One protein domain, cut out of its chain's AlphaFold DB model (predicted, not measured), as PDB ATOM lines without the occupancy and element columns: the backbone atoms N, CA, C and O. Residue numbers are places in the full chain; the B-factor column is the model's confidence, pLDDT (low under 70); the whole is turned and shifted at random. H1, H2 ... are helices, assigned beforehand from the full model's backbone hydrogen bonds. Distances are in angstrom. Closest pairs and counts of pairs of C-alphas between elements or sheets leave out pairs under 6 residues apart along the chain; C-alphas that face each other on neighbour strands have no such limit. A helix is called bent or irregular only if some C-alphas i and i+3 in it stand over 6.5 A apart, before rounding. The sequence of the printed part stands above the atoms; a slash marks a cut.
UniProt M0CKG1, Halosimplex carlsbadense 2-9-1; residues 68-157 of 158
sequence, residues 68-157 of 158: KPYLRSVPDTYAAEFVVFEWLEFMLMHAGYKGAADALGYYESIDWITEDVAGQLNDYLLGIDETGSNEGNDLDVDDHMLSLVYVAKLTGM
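AT A GLANCE: This is residues 68 to 157 of the 158 residues of a protein of Halosimplex carlsbadense 2-9-1 (UniProt M0CKG1). Two pairs of helices are stacked crosswise: H1a and H3 lie side by side in one layer, and H1b and H2 form a helical hairpin in the other. One sharply bent helix, H1, passes from the first layer into the second, and the long link from H2 to H3 leads back. The printed part has 90 residues with three named helices, in the order H1, H2, H3, and no named strand; the class is all helix. It is compact, with a radius of gyration of the C-alphas of 11.9 A, and rounded, spanning 32 by 26 by 20 A.

IN THESE COORDINATES: Start at Lys 68 and read on to C-alpha 78 at (162.843, 202.292, 199.144), where H1, residues 78 to 109, begins. By its hydrogen bonds it was assigned as one helix, but it is bent: C-alphas 94 and 97 are 9.5 A apart. Its arms are H1a, residues 78 to 94, 24.6 A long, and H1b, residues 97 to 109, 18.5 A. Next find H2, residues 115 to 129, 20.8 A, and then H3, residues 141 to 155, 21.0 A, ending at C-alpha 155 at (172.785, 194.932, 206.886).

HOW THE PARTS SIT: Look first at H1a and H3, which touch at a shallow tilt of 10 degrees, opposite ways; their closest C-alphas, Ala 80 and Leu 154, are 6.2 A apart. H1a touches H1b with residues 88 to 92 alone, at a steep tilt of 63 degrees; the closest C-alphas are Met 91 and Ala 100, at 5.3 A. The hairpin H1b and H2 has a shallow tilt of 4 degrees, with C-alphas 104 and 118 closest at 5.9 A. H1a and H2 only just touch, with 3 pairs of C-alphas within 8 A, closest at Leu 88 and Leu 125, 7.0 A; the tilt is steep, 65 degrees. H1b and H3 are near each other, while H2 and H3 are apart. In H1a, H1b, H2 and H3 every O i to N i+4 pair is within hydrogen-bond range.

THE WHOLE: The C-alphas farthest apart, those of Lys 68 and Gly 132, are 34.0 A apart. The printed part has no cut. The link from H1 to H2 is tight, with 5 residues, and that from H2 to H3 is long, with 11. Look for low model confidence at residues 130 to 136, with pLDDT under 70; the mean of the printed part is 91.7.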
ATOM      1  N   LYS A  68     183.115 192.366 209.824       86.50
ATOM      2  CA  LYS A  68     183.421 193.748 209.471       86.50
ATOM      3  C   LYS A  68     184.038 193.825 208.060       86.50
ATOM      4  O   LYS A  68     184.878 192.983 207.736       86.50
ATOM      5  N   PRO A  69     183.691 194.838 207.249       89.75
ATOM      6  CA  PRO A  69     182.716 195.889 207.535       89.75
ATOM      7  C   PRO A  69     181.267 195.386 207.513       89.75
ATOM      8  O   PRO A  69     180.892 194.629 206.615       89.75
ATOM      9  N   TYR A  70     180.465 195.810 208.504       91.06
ATOM     10  CA  TYR A  70     179.089 195.326 208.689       91.06
ATOM     11  C   TYR A  70     178.189 195.745 207.522       91.06
ATOM     12  O   TYR A  70     177.637 194.894 206.831       91.06
ATOM     13  N   LEU A  71     178.104 197.049 207.247       94.56
ATOM     14  CA  LEU A  71     177.326 197.576 206.128       94.56
ATOM     15  C   LEU A  71     178.238 197.834 204.927       94.56
ATOM     16  O   LEU A  71     178.939 198.842 204.855       94.56
ATOM     17  N   ARG A  72     178.221 196.897 203.976       95.06
ATOM     18  CA  ARG A  72     179.081 196.935 202.776       95.06
ATOM     19  C   ARG A  72     178.580 197.849 201.653       95.06
ATOM     20  O   ARG A  72     179.381 198.346 200.871       95.06
ATOM     21  N   SER A  73     177.268 198.046 201.574       95.81
ATOM     22  CA  SER A  73     176.571 198.877 200.586       95.81
ATOM     23  C   SER A  73     175.187 199.243 201.118       95.81
ATOM     24  O   SER A  73     174.560 198.423 201.793       95.81
ATOM     25  N   VAL A  74     174.659 200.422 200.794       95.38
ATOM     26  CA  VAL A  74     173.251 200.728 201.089       95.38
ATOM     27  C   VAL A  74     172.363 199.870 200.170       95.38
ATOM     28  O   VAL A  74     172.569 199.897 198.955       95.38
ATOM     29  N   PRO A  75     171.415 199.072 200.698       94.62
ATOM     30  CA  PRO A  75     170.521 198.277 199.858       94.62
ATOM     31  C   PRO A  75     169.687 199.159 198.918       94.62
ATOM     32  O   PRO A  75     169.083 200.133 199.361       94.62
ATOM     33  N   ASP A  76     169.581 198.776 197.643       93.69
ATOM     34  CA  ASP A  76     168.794 199.497 196.627       93.69
ATOM     35  C   ASP A  76     167.290 199.197 196.768       93.69
ATOM     36  O   ASP A  76     166.660 198.510 195.960       93.69
ATOM     37  N   THR A  77     166.713 199.639 197.884       95.19
ATOM     38  CA  THR A  77     165.284 199.514 198.169       95.19
ATOM     39  C   THR A  77     164.757 200.790 198.810       95.19
ATOM     40  O   THR A  77     165.417 201.403 199.644       95.19
ATOM     41  N   TYR A  78     163.508 201.151 198.502       93.88
ATOM     42  CA  TYR A  78     162.843 202.292 199.144       93.88
ATOM     43  C   TYR A  78     162.781 202.176 200.674       93.88
ATOM     44  O   TYR A  78     162.795 203.188 201.368       93.88
ATOM     45  N   ALA A  79     162.692 200.951 201.197       94.81
ATOM     46  CA  ALA A  79     162.671 200.717 202.636       94.81
ATOM     47  C   ALA A  79     164.027 201.039 203.279       94.81
ATOM     48  O   ALA A  79     164.058 201.710 204.305       94.81
ATOM     49  N   ALA A  80     165.132 200.606 202.664       95.31
ATOM     50  CA  ALA A  80     166.474 200.913 203.148       95.31
ATOM     51  C   ALA A  80     166.779 202.412 203.053       95.31
ATOM     52  O   ALA A  80     167.286 202.986 204.010       95.31
ATOM     53  N   GLU A  81     166.386 203.058 201.954       95.62
ATOM     54  CA  GLU A  81     166.549 204.503 201.774       95.62
ATOM     55  C   GLU A  81     165.812 205.299 202.868       95.62
ATOM     56  O   GLU A  81     166.365 206.224 203.457       95.62
ATOM     57  N   PHE A  82     164.584 204.899 203.218       96.31
ATOM     58  CA  PHE A  82     163.847 205.514 204.325       96.31
ATOM     59  C   PHE A  82     164.576 205.362 205.670       96.31
ATOM     60  O   PHE A  82     164.657 206.318 206.438       96.31
ATOM     61  N   VAL A  83     165.133 204.181 205.948       97.19
ATOM     62  CA  VAL A  83     165.900 203.920 207.179       97.19
ATOM     63  C   VAL A  83     167.195 204.731 207.218       97.19
ATOM     64  O   VAL A  83     167.578 205.210 208.282       97.19
ATOM     65  N   VAL A  84     167.851 204.924 206.071       97.44
ATOM     66  CA  VAL A  84     169.018 205.807 205.955       97.44
ATOM     67  C   VAL A  84     168.646 207.245 206.304       97.44
ATOM     68  O   VAL A  84     169.330 207.853 207.122       97.44
ATOM     69  N   PHE A  85     167.558 207.784 205.748       96.19
ATOM     70  CA  PHE A  85     167.140 209.149 206.075       96.19
ATOM     71  C   PHE A  85     166.750 209.308 207.542       96.19
ATOM     72  O   PHE A  85     167.182 210.271 208.164       96.19
ATOM     73  N   GLU A  86     166.025 208.349 208.122       96.25
ATOM     74  CA  GLU A  86     165.711 208.367 209.557       96.25
ATOM     75  C   GLU A  86     166.994 208.398 210.408       96.25
ATOM     76  O   GLU A  86     167.095 209.166 211.367       96.25
ATOM     77  N   TRP A  87     168.008 207.615 210.027       97.94
ATOM     78  CA  TRP A  87     169.296 207.600 210.715       97.94
ATOM     79  C   TRP A  87     170.057 208.927 210.579       97.94
ATOM     80  O   TRP A  87     170.570 209.447 211.573       97.94
ATOM     81  N   LEU A  88     170.120 209.499 209.373       96.31
ATOM     82  CA  LEU A  88     170.791 210.779 209.127       96.31
ATOM     83  C   LEU A  88     170.083 211.940 209.840       96.31
ATOM     84  O   LEU A  88     170.750 212.777 210.445       96.31
ATOM     85  N   GLU A  89     168.750 211.978 209.823       93.12
ATOM     86  CA  GLU A  89     167.949 212.968 210.554       93.12
ATOM     87  C   GLU A  89     168.197 212.889 212.062       93.12
ATOM     88  O   GLU A  89     168.381 213.917 212.715       93.12
ATOM     89  N   PHE A  90     168.255 211.672 212.608       94.31
ATOM     90  CA  PHE A  90     168.621 211.443 214.002       94.31
ATOM     91  C   PHE A  90     170.005 212.033 214.324       94.31
ATOM     92  O   PHE A  90     170.130 212.829 215.259       94.31
ATOM     93  N   MET A  91     171.029 211.706 213.526       95.12
ATOM     94  CA  MET A  91     172.387 212.211 213.757       95.12
ATOM     95  C   MET A  91     172.451 213.737 213.649       95.12
ATOM     96  O   MET A  91     173.081 214.386 214.481       95.12
ATOM     97  N   LEU A  92     171.754 214.331 212.677       92.25
ATOM     98  CA  LEU A  92     171.673 215.783 212.518       92.25
ATOM     99  C   LEU A  92     170.968 216.464 213.696       92.25
ATOM    100  O   LEU A  92     171.390 217.536 214.128       92.25
ATOM    101  N   MET A  93     169.914 215.857 214.242       90.94
ATOM    102  CA  MET A  93     169.188 216.409 215.387       90.94
ATOM    103  C   MET A  93     170.032 216.403 216.669       90.94
ATOM    104  O   MET A  93     169.929 217.337 217.464       90.94
ATOM    105  N   HIS A  94     170.862 215.375 216.859       92.44
ATOM    106  CA  HIS A  94     171.686 215.208 218.059       92.44
ATOM    107  C   HIS A  94     173.033 215.938 217.967       92.44
ATOM    108  O   HIS A  94     173.457 216.577 218.932       92.44
ATOM    109  N   ALA A  95     173.677 215.896 216.799       92.31
ATOM    110  CA  ALA A  95     175.062 216.326 216.620       92.31
ATOM    111  C   ALA A  95     175.284 217.356 215.498       92.31
ATOM    112  O   ALA A  95     176.399 217.844 215.289       92.31
ATOM    113  N   GLY A  96     174.224 217.757 214.792       91.75
ATOM    114  CA  GLY A  96     174.329 218.669 213.654       91.75
ATOM    115  C   GLY A  96     175.145 218.077 212.503       91.75
ATOM    116  O   GLY A  96     175.581 216.927 212.540       91.75
ATOM    117  N   TYR A  97     175.365 218.876 211.458       92.19
ATOM    118  CA  TYR A  97     176.065 218.405 210.258       92.19
ATOM    119  C   TYR A  97     177.494 217.947 210.554       92.19
ATOM    120  O   TYR A  97     177.888 216.844 210.180       92.19
ATOM    121  N   LYS A  98     178.265 218.781 211.264       91.69
ATOM    122  CA  LYS A  98     179.670 218.487 211.557       91.69
ATOM    123  C   LYS A  98     179.817 217.203 212.378       91.69
ATOM    124  O   LYS A  98     180.617 216.354 212.004       91.69
ATOM    125  N   GLY A  99     179.047 217.059 213.458       93.75
ATOM    126  CA  GLY A  99     179.129 215.880 214.313       93.75
ATOM    127  C   GLY A  99     178.640 214.610 213.611       93.75
ATOM    128  O   GLY A  99     179.252 213.557 213.771       93.75
ATOM    129  N   ALA A 100     177.611 214.701 212.760       95.19
ATOM    130  CA  ALA A 100     177.173 213.580 211.927       95.19
ATOM    131  C   ALA A 100     178.256 213.145 210.921       95.19
ATOM    132  O   ALA A 100     178.558 211.957 210.821       95.19
ATOM    133  N   ALA A 101     178.878 214.093 210.214       95.31
ATOM    134  CA  ALA A 101     179.954 213.806 209.263       95.31
ATOM    135  C   ALA A 101     181.192 213.203 209.955       95.31
ATOM    136  O   ALA A 101     181.742 212.202 209.488       95.31
ATOM    137  N   ASP A 102     181.592 213.762 211.104       96.06
ATOM    138  CA  ASP A 102     182.701 213.244 211.913       96.06
ATOM    139  C   ASP A 102     182.393 211.814 212.414       96.06
ATOM    140  O   ASP A 102     183.259 210.936 212.370       96.06
ATOM    141  N   ALA A 103     181.147 211.539 212.818       97.56
ATOM    142  CA  ALA A 103     180.712 210.208 213.239       97.56
ATOM    143  C   ALA A 103     180.737 209.185 212.095       97.56
ATOM    144  O   ALA A 103     181.206 208.066 212.298       97.56
ATOM    145  N   LEU A 104     180.295 209.557 210.889       98.00
ATOM    146  CA  LEU A 104     180.378 208.683 209.713       98.00
ATOM    147  C   LEU A 104     181.828 208.309 209.386       98.00
ATOM    148  O   LEU A 104     182.115 207.131 209.170       98.00
ATOM    149  N   GLY A 105     182.751 209.278 209.425       98.00
ATOM    150  CA  GLY A 105     184.181 209.009 209.246       98.00
ATOM    151  C   GLY A 105     184.756 208.113 210.348       98.00
ATOM    152  O   GLY A 105     185.575 207.230 210.088       98.00
ATOM    153  N   TYR A 106     184.289 208.269 211.590       98.06
ATOM    154  CA  TYR A 106     184.660 207.357 212.670       98.06
ATOM    155  C   TYR A 106     184.147 205.931 212.421       98.06
ATOM    156  O   TYR A 106     184.918 204.982 212.570       98.06
ATOM    157  N   TYR A 107     182.890 205.762 212.003       98.12
ATOM    158  CA  TYR A 107     182.301 204.449 211.712       98.12
ATOM    159  C   TYR A 107     183.010 203.729 210.565       98.12
ATOM    160  O   TYR A 107     183.218 202.517 210.650       98.12
ATOM    161  N   GLU A 108     183.420 204.459 209.531       98.25
ATOM    162  CA  GLU A 108     184.285 203.939 208.472       98.25
ATOM    163  C   GLU A 108     185.620 203.445 209.052       98.25
ATOM    164  O   GLU A 108     186.013 202.303 208.833       98.25
ATOM    165  N   SER A 109     186.285 204.258 209.885       98.12
ATOM    166  CA  SER A 109     187.619 203.946 210.424       98.12
ATOM    167  C   SER A 109     187.692 202.687 211.299       98.12
ATOM    168  O   SER A 109     188.771 202.117 211.474       98.12
ATOM    169  N   ILE A 110     186.561 202.260 211.875       96.75
ATOM    170  CA  ILE A 110     186.449 201.047 212.701       96.75
ATOM    171  C   ILE A 110     185.727 199.900 211.979       96.75
ATOM    172  O   ILE A 110     185.314 198.934 212.640       96.75
ATOM    173  N   ASP A 111     185.564 200.014 210.660       96.31
ATOM    174  CA  ASP A 111     184.899 199.059 209.774       96.31
ATOM    175  C   ASP A 111     183.470 198.717 210.238       96.31
ATOM    176  O   ASP A 111     183.076 197.554 210.332       96.31
ATOM    177  N   TRP A 112     182.668 199.715 210.603       96.25
ATOM    178  CA  TRP A 112     181.216 199.521 210.721       96.25
ATOM    179  C   TRP A 112     180.533 199.661 209.364       96.25
ATOM    180  O   TRP A 112     179.612 198.906 209.052       96.25
ATOM    181  N   ILE A 113     181.025 200.590 208.553       97.69
ATOM    182  CA  ILE A 113     180.566 200.874 207.194       97.69
ATOM    183  C   ILE A 113     181.780 200.920 206.259       97.69
ATOM    184  O   ILE A 113     182.899 201.140 206.717       97.69
ATOM    185  N   THR A 114     181.581 200.695 204.964       98.00
ATOM    186  CA  THR A 114     182.635 200.883 203.950       98.00
ATOM    187  C   THR A 114     182.823 202.357 203.591       98.00
ATOM    188  O   THR A 114     181.919 203.168 203.803       98.00
ATOM    189  N   GLU A 115     183.964 202.692 202.978       98.00
ATOM    190  CA  GLU A 115     184.233 204.020 202.395       98.00
ATOM    191  C   GLU A 115     183.122 204.441 201.416       98.00
ATOM    192  O   GLU A 115     182.634 205.567 201.483       98.00
ATOM    193  N   ASP A 116     182.642 203.519 200.571       98.00
ATOM    194  CA  ASP A 116     181.552 203.781 199.618       98.00
ATOM    195  C   ASP A 116     180.250 204.196 200.325       98.00
ATOM    196  O   ASP A 116     179.578 205.143 199.913       98.00
ATOM    197  N   VAL A 117     179.896 203.505 201.416       98.25
ATOM    198  CA  VAL A 117     178.709 203.831 202.219       98.25
ATOM    199  C   VAL A 117     178.901 205.165 202.936       98.25
ATOM    200  O   VAL A 117     177.996 205.996 202.918       98.25
ATOM    201  N   ALA A 118     180.071 205.401 203.534       98.19
ATOM    202  CA  ALA A 118     180.380 206.669 204.187       98.19
ATOM    203  C   ALA A 118     180.291 207.845 203.199       98.19
ATOM    204  O   ALA A 118     179.706 208.879 203.525       98.19
ATOM    205  N   GLY A 119     180.810 207.675 201.980       98.00
ATOM    206  CA  GLY A 119     180.711 208.653 200.899       98.00
ATOM    207  C   GLY A 119     179.262 208.958 200.522       98.00
ATOM    208  O   GLY A 119     178.851 210.116 200.563       98.00
ATOM    209  N   GLN A 120     178.460 207.923 200.255       97.50
ATOM    210  CA  GLN A 120     177.044 208.082 199.907       97.50
ATOM    211  C   GLN A 120     176.249 208.817 201.001       97.50
ATOM    212  O   GLN A 120     175.444 209.699 200.707       97.50
ATOM    213  N   LEU A 121     176.478 208.481 202.273       97.88
ATOM    214  CA  LEU A 121     175.797 209.125 203.399       97.88
ATOM    215  C   LEU A 121     176.222 210.589 203.580       97.88
ATOM    216  O   LEU A 121     175.381 211.432 203.893       97.88
ATOM    217  N   ASN A 122     177.498 210.914 203.348       96.81
ATOM    218  CA  ASN A 122     177.975 212.298 203.371       96.81
ATOM    219  C   ASN A 122     177.363 213.143 202.243       96.81
ATOM    220  O   ASN A 122     177.010 214.300 202.479       96.81
ATOM    221  N   ASP A 123     177.173 212.569 201.053       95.62
ATOM    222  CA  ASP A 123     176.473 213.243 199.952       95.62
ATOM    223  C   ASP A 123     175.016 213.559 200.329       95.62
ATOM    224  O   ASP A 123     174.522 214.660 200.066       95.62
ATOM    225  N   TYR A 124     174.334 212.628 201.005       94.69
ATOM    226  CA  TYR A 124     172.983 212.860 201.525       94.69
ATOM    227  C   TYR A 124     172.959 213.957 202.594       94.69
ATOM    228  O   TYR A 124     172.114 214.852 202.525       94.69
ATOM    229  N   LEU A 125     173.900 213.940 203.546       92.25
ATOM    230  CA  LEU A 125     174.021 214.989 204.562       92.25
ATOM    231  C   LEU A 125     174.223 216.372 203.935       92.25
ATOM    232  O   LEU A 125     173.612 217.335 204.396       92.25
ATOM    233  N   LEU A 126     175.048 216.481 202.887       89.88
ATOM    234  CA  LEU A 126     175.295 217.747 202.193       89.88
ATOM    235  C   LEU A 126     174.002 218.312 201.588       89.88
ATOM    236  O   LEU A 126     173.731 219.503 201.714       89.88
ATOM    237  N   GLY A 127     173.176 217.451 200.985       86.81
ATOM    238  CA  GLY A 127     171.877 217.852 200.439       86.81
ATOM    239  C   GLY A 127     170.864 218.295 201.503       86.81
ATOM    240  O   GLY A 127     170.006 219.131 201.219       86.81
ATOM    241  N   ILE A 128     170.961 217.766 202.728       82.88
ATOM    242  CA  ILE A 128     170.099 218.160 203.852       82.88
ATOM    243  C   ILE A 128     170.585 219.471 204.483       82.88
ATOM    244  O   ILE A 128     169.762 220.336 204.781       82.88
ATOM    245  N   ASP A 129     171.894 219.668 204.663       72.25
ATOM    246  CA  ASP A 129     172.429 220.847 205.359       72.25
ATOM    247  C   ASP A 129     172.154 222.171 204.636       72.25
ATOM    248  O   ASP A 129     171.940 223.197 205.284       72.25
ATOM    249  N   GLU A 130     172.016 222.148 203.306       62.59
ATOM    250  CA  GLU A 130     171.551 223.308 202.531       62.59
ATOM    251  C   GLU A 130     170.195 223.868 203.030       62.59
ATOM    252  O   GLU A 130     169.848 225.016 202.734       62.59
ATOM    253  N   THR A 131     169.439 223.099 203.827       61.47
ATOM    254  CA  THR A 131     168.154 223.497 204.429       61.47
ATOM    255  C   THR A 131     168.251 224.097 205.843       61.47
ATOM    256  O   THR A 131     167.248 224.612 206.344       61.47
ATOM    257  N   GLY A 132     169.452 224.142 206.434       55.94
ATOM    258  CA  GLY A 132     169.758 224.848 207.682       55.94
ATOM    259  C   GLY A 132     169.809 223.951 208.921       55.94
ATOM    260  O   GLY A 132     168.872 223.951 209.722       55.94
ATOM    261  N   SER A 133     170.928 223.246 209.120       60.50
ATOM    262  CA  SER A 133     171.189 222.477 210.347       60.50
ATOM    263  C   SER A 133     171.792 223.349 211.455       60.50
ATOM    264  O   SER A 133     172.471 224.345 211.202       60.50
ATOM    265  N   ASN A 134     171.557 222.968 212.710       60.03
ATOM    266  CA  ASN A 134     172.183 223.596 213.875       60.03
ATOM    267  C   ASN A 134     173.686 223.245 213.948       60.03
ATOM    268  O   ASN A 134     174.079 222.138 213.573       60.03
ATOM    269  N   GLU A 135     174.514 224.143 214.492       65.56
ATOM    270  CA  GLU A 135     175.874 223.790 214.922       65.56
ATOM    271  C   GLU A 135     175.742 222.843 216.124       65.56
ATOM    272  O   GLU A 135     175.401 223.267 217.231       65.56
ATOM    273  N   GLY A 136     175.881 221.541 215.879       65.12
ATOM    274  CA  GLY A 136     175.646 220.515 216.888       65.12
ATOM    275  C   GLY A 136     176.903 220.093 217.651       65.12
ATOM    276  O   GLY A 136     178.027 220.451 217.300       65.12
ATOM    277  N   ASN A 137     176.665 219.373 218.748       80.25
ATOM    278  CA  ASN A 137     177.678 218.770 219.617       80.25
ATOM    279  C   ASN A 137     178.147 217.415 219.040       80.25
ATOM    280  O   ASN A 137     177.637 216.982 218.019       80.25
ATOM    281  N   ASP A 138     179.079 216.714 219.683       89.56
ATOM    282  CA  ASP A 138     179.380 215.323 219.311       89.56
ATOM    283  C   ASP A 138     178.250 214.373 219.762       89.56
ATOM    284  O   ASP A 138     177.585 214.643 220.770       89.56
ATOM    285  N   LEU A 139     178.062 213.263 219.032       93.31
ATOM    286  CA  LEU A 139     177.171 212.160 219.428       93.31
ATOM    287  C   LEU A 139     177.678 211.507 220.720       93.31
ATOM    288  O   LEU A 139     178.884 211.326 220.906       93.31
ATOM    289  N   ASP A 140     176.761 211.131 221.610       94.25
ATOM    290  CA  ASP A 140     177.120 210.407 222.827       94.25
ATOM    291  C   ASP A 140     177.156 208.876 222.626       94.25
ATOM    292  O   ASP A 140     176.985 208.335 221.533       94.25
ATOM    293  N   VAL A 141     177.437 208.132 223.701       94.25
ATOM    294  CA  VAL A 141     177.536 206.662 223.638       94.25
ATOM    295  C   VAL A 141     176.198 206.015 223.261       94.25
ATOM    296  O   VAL A 141     176.191 205.004 222.556       94.25
ATOM    297  N   ASP A 142     175.078 206.577 223.713       93.56
ATOM    298  CA  ASP A 142     173.739 206.062 223.420       93.56
ATOM    299  C   ASP A 142     173.393 206.280 221.951       93.56
ATOM    300  O   ASP A 142     172.867 205.375 221.296       93.56
ATOM    301  N   ASP A 143     173.812 207.419 221.413       95.44
ATOM    302  CA  ASP A 143     173.673 207.751 220.005       95.44
ATOM    303  C   ASP A 143     174.489 206.823 219.092       95.44
ATOM    304  O   ASP A 143     174.008 206.360 218.049       95.44
ATOM    305  N   HIS A 144     175.719 206.495 219.493       96.69
ATOM    306  CA  HIS A 144     176.554 205.536 218.773       96.69
ATOM    307  C   HIS A 144     175.970 204.116 218.815       96.69
ATOM    308  O   HIS A 144     176.004 203.405 217.808       96.69
ATOM    309  N   MET A 145     175.390 203.690 219.943       94.50
ATOM    310  CA  MET A 145     174.714 202.389 220.032       94.50
ATOM    311  C   MET A 145     173.465 202.332 219.152       94.50
ATOM    312  O   MET A 145     173.227 201.320 218.492       94.50
ATOM    313  N   LEU A 146     172.680 203.411 219.105       95.50
ATOM    314  CA  LEU A 146     171.534 203.496 218.206       95.50
ATOM    315  C   LEU A 146     171.978 203.497 216.736       95.50
ATOM    316  O   LEU A 146     171.387 202.800 215.914       95.50
ATOM    317  N   SER A 147     173.067 204.194 216.408       97.06
ATOM    318  CA  SER A 147     173.664 204.157 215.066       97.06
ATOM    319  C   SER A 147     174.067 202.736 214.658       97.06
ATOM    320  O   SER A 147     173.804 202.316 213.532       97.06
ATOM    321  N   LEU A 148     174.617 201.943 215.583       95.12
ATOM    322  CA  LEU A 148     174.924 200.535 215.324       95.12
ATOM    323  C   LEU A 148     173.663 199.699 215.044       95.12
ATOM    324  O   LEU A 148     173.698 198.799 214.207       95.12
ATOM    325  N   VAL A 149     172.532 200.007 215.690       94.00
ATOM    326  CA  VAL A 149     171.233 199.379 215.387       94.00
ATOM    327  C   VAL A 149     170.760 199.723 213.972       94.00
ATOM    328  O   VAL A 149     170.230 198.853 213.281       94.00
ATOM    329  N   TYR A 150     170.965 200.952 213.503       96.69
ATOM    330  CA  TYR A 150     170.661 201.322 212.115       96.69
ATOM    331  C   TYR A 150     171.517 200.549 211.111       96.69
ATOM    332  O   TYR A 150     170.978 199.938 210.186       96.69
ATOM    333  N   VAL A 151     172.831 200.490 211.342       95.19
ATOM    334  CA  VAL A 151     173.775 199.685 210.547       95.19
ATOM    335  C   VAL A 151     173.334 198.219 210.503       95.19
ATOM    336  O   VAL A 151     173.284 197.612 209.433       95.19
ATOM    337  N   ALA A 152     172.940 197.664 211.650       91.69
ATOM    338  CA  ALA A 152     172.442 196.302 211.769       91.69
ATOM    339  C   ALA A 152     171.183 196.044 210.935       91.69
ATOM    340  O   ALA A 152     171.112 195.065 210.189       91.69
ATOM    341  N   LYS A 153     170.198 196.942 211.033       92.12
ATOM    342  CA  LYS A 153     168.949 196.869 210.268       92.12
ATOM    343  C   LYS A 153     169.211 196.915 208.769       92.12
ATOM    344  O   LYS A 153     168.665 196.089 208.048       92.12
ATOM    345  N   LEU A 154     170.056 197.840 208.315       94.38
ATOM    346  CA  LEU A 154     170.420 197.973 206.903       94.38
ATOM    347  C   LEU A 154     171.182 196.745 206.394       94.38
ATOM    348  O   LEU A 154     170.921 196.281 205.289       94.38
ATOM    349  N   THR A 155     172.064 196.173 207.215       92.19
ATOM    350  CA  THR A 155     172.785 194.932 206.886       92.19
ATOM    351  C   THR A 155     171.816 193.762 206.708       92.19
ATOM    352  O   THR A 155     171.940 193.003 205.757       92.19
ATOM    353  N   GLY A 156     170.790 193.649 207.559       88.81
ATOM    354  CA  GLY A 156     169.740 192.633 207.417       88.81
ATOM    355  C   GLY A 156     168.820 192.815 206.199       88.81
ATOM    356  O   GLY A 156     167.967 191.960 205.958       88.81
ATOM    357  N   MET A 157     168.958 193.921 205.459       91.00
ATOM    358  CA  MET A 157     168.234 194.203 204.213       91.00
ATOM    359  C   MET A 157     169.084 193.973 202.951       91.00
ATOM    360  O   MET A 157     168.552 194.146 201.852       91.00
TER     361      MET A 157